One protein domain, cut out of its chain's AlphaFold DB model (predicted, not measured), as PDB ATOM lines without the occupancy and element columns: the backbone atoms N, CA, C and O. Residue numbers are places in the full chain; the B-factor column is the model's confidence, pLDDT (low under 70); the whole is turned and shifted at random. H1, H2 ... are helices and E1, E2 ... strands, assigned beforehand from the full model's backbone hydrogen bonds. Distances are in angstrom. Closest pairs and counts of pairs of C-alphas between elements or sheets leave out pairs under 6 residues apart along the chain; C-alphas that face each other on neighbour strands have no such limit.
ATOM      1  N   ARG A   2     -28.519 -48.183  -5.007       70.88
ATOM      2  CA  ARG A   2     -27.572 -47.411  -5.853       70.88
ATOM      3  C   ARG A   2     -28.073 -46.019  -6.261       70.88
ATOM      4  O   ARG A   2     -27.416 -45.032  -5.966       70.88
ATOM      5  N   ARG A   3     -29.302 -45.924  -6.789       74.19
ATOM      6  CA  ARG A   3     -29.934 -44.642  -7.174       74.19
ATOM      7  C   ARG A   3     -29.999 -43.614  -6.037       74.19
ATOM      8  O   ARG A   3     -29.940 -42.418  -6.287       74.19
ATOM      9  N   PHE A   4     -30.141 -44.064  -4.789       74.38
ATOM     10  CA  PHE A   4     -30.178 -43.162  -3.641       74.38
ATOM     11  C   PHE A   4     -28.790 -42.600  -3.335       74.38
ATOM     12  O   PHE A   4     -28.668 -41.389  -3.167       74.38
ATOM     13  N   ARG A   5     -27.755 -43.453  -3.315       75.69
ATOM     14  CA  ARG A   5     -26.360 -43.022  -3.124       75.69
ATOM     15  C   ARG A   5     -25.943 -42.040  -4.209       75.69
ATOM     16  O   ARG A   5     -25.488 -40.949  -3.908       75.69
ATOM     17  N   GLU A   6     -26.246 -42.378  -5.450       73.94
ATOM     18  CA  GLU A   6     -25.987 -41.557  -6.627       73.94
ATOM     19  C   GLU A   6     -26.574 -40.136  -6.585       73.94
ATOM     20  O   GLU A   6     -25.996 -39.228  -7.185       73.94
ATOM     21  N   ASN A   7     -27.716 -39.955  -5.914       74.69
ATOM     22  CA  ASN A   7     -28.451 -38.688  -5.872       74.69
ATOM     23  C   ASN A   7     -28.301 -37.928  -4.545       74.69
ATOM     24  O   ASN A   7     -28.506 -36.717  -4.519       74.69
ATOM     25  N   ASN A   8     -27.985 -38.621  -3.448       77.62
ATOM     26  CA  ASN A   8     -27.968 -38.039  -2.102       77.62
ATOM     27  C   ASN A   8     -26.587 -38.055  -1.438       77.62
ATOM     28  O   ASN A   8     -26.405 -37.348  -0.447       77.62
ATOM     29  N   MET A   9     -25.605 -38.815  -1.943       80.06
ATOM     30  CA  MET A   9     -24.244 -38.726  -1.406       80.06
ATOM     31  C   MET A   9     -23.611 -37.396  -1.786       80.06
ATOM     32  O   MET A   9     -23.431 -37.089  -2.957       80.06
ATOM     33  N   VAL A  10     -23.225 -36.630  -0.771       81.81
ATOM     34  CA  VAL A  10     -22.543 -35.337  -0.925       81.81
ATOM     35  C   VAL A  10     -21.020 -35.489  -0.872       81.81
ATOM     36  O   VAL A  10     -20.289 -34.652  -1.410       81.81
ATOM     37  N   TYR A  11     -20.553 -36.560  -0.236       86.12
ATOM     38  CA  TYR A  11     -19.150 -36.841   0.010       86.12
ATOM     39  C   TYR A  11     -18.895 -38.347  -0.044       86.12
ATOM     40  O   TYR A  11     -19.704 -39.129   0.461       86.12
ATOM     41  N   SER A  12     -17.770 -38.731  -0.638       83.88
ATOM     42  CA  SER A  12     -17.246 -40.092  -0.607       83.88
ATOM     43  C   SER A  12     -15.731 -40.044  -0.439       83.88
ATOM     44  O   SER A  12     -15.042 -39.342  -1.180       83.88
ATOM     45  N   TYR A  13     -15.224 -40.799   0.534       84.12
ATOM     46  CA  TYR A  13     -13.800 -40.838   0.865       84.12
ATOM     47  C   TYR A  13     -12.969 -41.519  -0.230       84.12
ATOM     48  O   TYR A  13     -11.852 -41.095  -0.497       84.12
ATOM     49  N   CYS A  14     -13.537 -42.515  -0.919       84.81
ATOM     50  CA  CYS A  14     -12.853 -43.268  -1.971       84.81
ATOM     51  C   CYS A  14     -12.421 -42.403  -3.164       84.81
ATOM     52  O   CYS A  14     -11.503 -42.770  -3.890       84.81
ATOM     53  N   TYR A  15     -13.086 -41.265  -3.383       84.44
ATOM     54  CA  TYR A  15     -12.776 -40.343  -4.480       84.44
ATOM     55  C   TYR A  15     -12.012 -39.090  -4.008       84.44
ATOM     56  O   TYR A  15     -11.764 -38.187  -4.812       84.44
ATOM     57  N   ASP A  16     -11.653 -38.998  -2.720       88.25
ATOM     58  CA  ASP A  16     -10.895 -37.871  -2.168       88.25
ATOM     59  C   ASP A  16      -9.380 -38.055  -2.336       88.25
ATOM     60  O   ASP A  16      -8.659 -38.440  -1.416       88.25
ATOM     61  N   ALA A  17      -8.892 -37.695  -3.520       85.38
ATOM     62  CA  ALA A  17      -7.471 -37.676  -3.845       85.38
ATOM     63  C   ALA A  17      -6.688 -36.547  -3.146       85.38
ATOM     64  O   ALA A  17      -5.458 -36.553  -3.184       85.38
ATOM     65  N   ARG A  18      -7.356 -35.557  -2.528       87.12
ATOM     66  CA  ARG A  18      -6.662 -34.508  -1.757       87.12
ATOM     67  C   ARG A  18      -6.196 -35.015  -0.403       87.12
ATOM     68  O   ARG A  18      -5.156 -34.572   0.075       87.12
ATOM     69  N   ARG A  19      -6.988 -35.883   0.224       87.31
ATOM     70  CA  ARG A  19      -6.705 -36.408   1.563       87.31
ATOM     71  C   ARG A  19      -6.031 -37.772   1.517       87.31
ATOM     72  O   ARG A  19      -5.146 -38.031   2.325       87.31
ATOM     73  N   TYR A  20      -6.423 -38.602   0.556       86.94
ATOM     74  CA  TYR A  20      -5.912 -39.955   0.384       86.94
ATOM     75  C   TYR A  20      -5.399 -40.122  -1.052       86.94
ATOM     76  O   TYR A  20      -6.173 -40.435  -1.955       86.94
ATOM     77  N   PRO A  21      -4.097 -39.881  -1.300       80.50
ATOM     78  CA  PRO A  21      -3.524 -40.020  -2.639       80.50
ATOM     79  C   PRO A  21      -3.457 -41.483  -3.102       80.50
ATOM     80  O   PRO A  21      -3.459 -41.745  -4.302       80.50
ATOM     81  N   VAL A  22      -3.412 -42.432  -2.160       84.69
ATOM     82  CA  VAL A  22      -3.442 -43.870  -2.438       84.69
ATOM     83  C   VAL A  22      -4.874 -44.378  -2.233       84.69
ATOM     84  O   VAL A  22      -5.413 -44.195  -1.138       84.69
ATOM     85  N   PRO A  23      -5.508 -44.990  -3.250       78.19
ATOM     86  CA  PRO A  23      -6.843 -45.554  -3.105       78.19
ATOM     87  C   PRO A  23      -6.807 -46.783  -2.193       78.19
ATOM     88  O   PRO A  23      -5.913 -47.624  -2.299       78.19
ATOM     89  N   PHE A  24      -7.793 -46.892  -1.307       82.75
ATOM     90  CA  PHE A  24      -7.929 -48.047  -0.427       82.75
ATOM     91  C   PHE A  24      -8.386 -49.286  -1.213       82.75
ATOM     92  O   PHE A  24      -9.206 -49.154  -2.126       82.75
ATOM     93  N   PRO A  25      -7.899 -50.491  -0.872       82.38
ATOM     94  CA  PRO A  25      -8.264 -51.724  -1.571       82.38
ATOM     95  C   PRO A  25      -9.740 -52.112  -1.382       82.38
ATOM     96  O   PRO A  25     -10.266 -52.856  -2.204       82.38
ATOM     97  N   GLU A  26     -10.434 -51.594  -0.359       85.56
ATOM     98  CA  GLU A  26     -11.890 -51.756  -0.215       85.56
ATOM     99  C   GLU A  26     -12.730 -50.842  -1.128       85.56
ATOM    100  O   GLU A  26     -13.956 -50.973  -1.179       85.56
ATOM    101  N   CYS A  27     -12.111 -49.882  -1.820       81.62
ATOM    102  CA  CYS A  27     -12.844 -48.925  -2.636       81.62
ATOM    103  C   CYS A  27     -13.176 -49.501  -4.017       81.62
ATOM    104  O   CYS A  27     -12.335 -49.532  -4.914       81.62
ATOM    105  N   ASP A  28     -14.449 -49.838  -4.225       77.88
ATOM    106  CA  ASP A  28     -15.011 -50.097  -5.554       77.88
ATOM    107  C   ASP A  28     -15.045 -48.792  -6.371       77.88
ATOM    108  O   ASP A  28     -16.003 -48.014  -6.312       77.88
ATOM    109  N   VAL A  29     -13.983 -48.517  -7.130       75.62
ATOM    110  CA  VAL A  29     -13.901 -47.325  -7.986       75.62
ATOM    111  C   VAL A  29     -14.821 -47.505  -9.195       75.62
ATOM    112  O   VAL A  29     -14.442 -48.070 -10.219       75.62
ATOM    113  N   VAL A  30     -16.047 -46.990  -9.096       81.25
ATOM    114  CA  VAL A  30     -17.020 -47.025 -10.191       81.25
ATOM    115  C   VAL A  30     -16.889 -45.759 -11.036       81.25
ATOM    116  O   VAL A  30     -17.073 -44.638 -10.559       81.25
ATOM    117  N   ASP A  31     -16.643 -45.910 -12.337       78.06
ATOM    118  CA  ASP A  31     -16.459 -44.776 -13.255       78.06
ATOM    119  C   ASP A  31     -17.645 -43.797 -13.297       78.06
ATOM    120  O   ASP A  31     -17.470 -42.588 -13.480       78.06
ATOM    121  N   SER A  32     -18.865 -44.305 -13.111       76.44
ATOM    122  CA  SER A  32     -20.095 -43.504 -13.098       76.44
ATOM    123  C   SER A  32     -20.198 -42.580 -11.879       76.44
ATOM    124  O   SER A  32     -20.821 -41.517 -11.968       76.44
ATOM    125  N   GLU A  33     -19.580 -42.952 -10.759       77.62
ATOM    126  CA  GLU A  33     -19.447 -42.128  -9.557       77.62
ATOM    127  C   GLU A  33     -18.212 -41.225  -9.661       77.62
ATOM    128  O   GLU A  33     -18.312 -40.023  -9.397       77.62
ATOM    129  N   ARG A  34     -17.087 -41.745 -10.175       79.12
ATOM    130  CA  ARG A  34     -15.847 -40.982 -10.404       79.12
ATOM    131  C   ARG A  34     -16.065 -39.727 -11.250       79.12
ATOM    132  O   ARG A  34     -15.492 -38.682 -10.965       79.12
ATOM    133  N   ARG A  35     -16.934 -39.782 -12.267       81.06
ATOM    134  CA  ARG A  35     -17.276 -38.599 -13.085       81.06
ATOM    135  C   ARG A  35     -18.069 -37.533 -12.316       81.06
ATOM    136  O   ARG A  35     -18.003 -36.355 -12.681       81.06
ATOM    137  N   ARG A  36     -18.811 -37.925 -11.272       79.31
ATOM    138  CA  ARG A  36     -19.645 -37.027 -10.451       79.31
ATOM    139  C   ARG A  36     -18.872 -36.383  -9.316       79.31
ATOM    140  O   ARG A  36     -19.178 -35.241  -8.983       79.31
ATOM    141  N   PHE A  37     -17.913 -37.077  -8.715       83.75
ATOM    142  CA  PHE A  37     -17.099 -36.535  -7.628       83.75
ATOM    143  C   PHE A  37     -15.912 -35.720  -8.170       83.75
ATOM    144  O   PHE A  37     -15.403 -35.953  -9.264       83.75
ATOM    145  N   LYS A  38     -15.520 -34.672  -7.441       84.06
ATOM    146  CA  LYS A  38     -14.254 -33.955  -7.638       84.06
ATOM    147  C   LYS A  38     -13.143 -34.786  -7.013       84.06
ATOM    148  O   LYS A  38     -13.397 -35.612  -6.147       84.06
ATOM    149  N   ASN A  39     -11.907 -34.416  -7.323       83.00
ATOM    150  CA  ASN A  39     -10.712 -34.938  -6.661       83.00
ATOM    151  C   ASN A  39     -10.676 -34.659  -5.142       83.00
ATOM    152  O   ASN A  39      -9.778 -35.133  -4.469       83.00
ATOM    153  N   SER A  40     -11.604 -33.860  -4.601       81.50
ATOM    154  CA  SER A  40     -11.765 -33.620  -3.163       81.50
ATOM    155  C   SER A  40     -12.814 -34.533  -2.506       81.50
ATOM    156  O   SER A  40     -13.322 -34.190  -1.444       81.50
ATOM    157  N   GLY A  41     -13.303 -35.570  -3.197       82.88
ATOM    158  CA  GLY A  41     -14.368 -36.459  -2.707       82.88
ATOM    159  C   GLY A  41     -15.772 -35.841  -2.641       82.88
ATOM    160  O   GLY A  41     -16.751 -36.538  -2.390       82.88
ATOM    161  N   HIS A  42     -15.905 -34.539  -2.901       84.81
ATOM    162  CA  HIS A  42     -17.186 -33.833  -2.961       84.81
ATOM    163  C   HIS A  42     -17.760 -33.816  -4.371       84.81
ATOM    164  O   HIS A  42     -17.023 -33.764  -5.353       84.81
ATOM    165  N   LEU A  43     -19.084 -33.795  -4.496       83.69
ATOM    166  CA  LEU A  43     -19.748 -33.705  -5.798       83.69
ATOM    167  C   LEU A  43     -19.286 -32.486  -6.628       83.69
ATOM    168  O   LEU A  43     -19.222 -31.354  -6.143       83.69
TER     169      LEU A  43
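This is residues 2 to 43 of the 68 residues of the protein "XET_C domain-containing protein" of Oryza brachyantha (UniProt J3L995). What does the model look like? A short two-stranded ladder, E1 beside E2, has the helix H1 at one end of the longest axis and a wide loop, residues 17 to 30, swinging out at the other end and back to the small helix H2. What is it made of? The printed part has 42 residues with two named helices and two named strands in the order H1, E1, H2, E2; the sheet, E1 - E2, is antiparallel, and the class is mixed, helices and strands, with under half of the residues in named elements. It is compact, with a radius of gyration of the C-alphas of 9.7 A, and only just elongated, spanning 27 by 18 by 13 A.

Where do the first elements lie? H1, residues 2 to 8, is 10.1 A long and begins with C-alpha 2 at (-27.572, -47.411, -5.853). E1, residues 11 to 16, is 8.6 A long. Where are the others? H2, residues 31 to 34, is 4.8 A long. E2, residues 40 to 42, is 5.4 A long and ends with C-alpha 42 at (-17.186, -33.833, -2.961).

How do the strands pair? E1 and E2 are antiparallel neighbours at 149 degrees, with N 12 and O 41 3.0 A apart, within hydrogen-bond range. Where are the helices? H1 and H2 are close but not clearly touching, their closest C-alphas, Glu 6 and Glu 33, 7.2 A apart. The closest C-alphas of E1 and H2, Tyr 15 and Arg 34, are 6.7 A apart, while H1 and E2 are apart. What do the helix backbones show? In H1 every O i to N i+4 pair is within hydrogen-bond range; H2 is too short for such a pair.

How large is it? The two C-alphas farthest apart, Arg 3 and Pro 21, are 27.2 A apart. Is it continuous? The printed part has no cut; the link from E1 to H2, 14 residues, is long, and the other two are tight. How confident is the model? The mean pLDDT of the printed part is 81.1, and no printed residue is under 70.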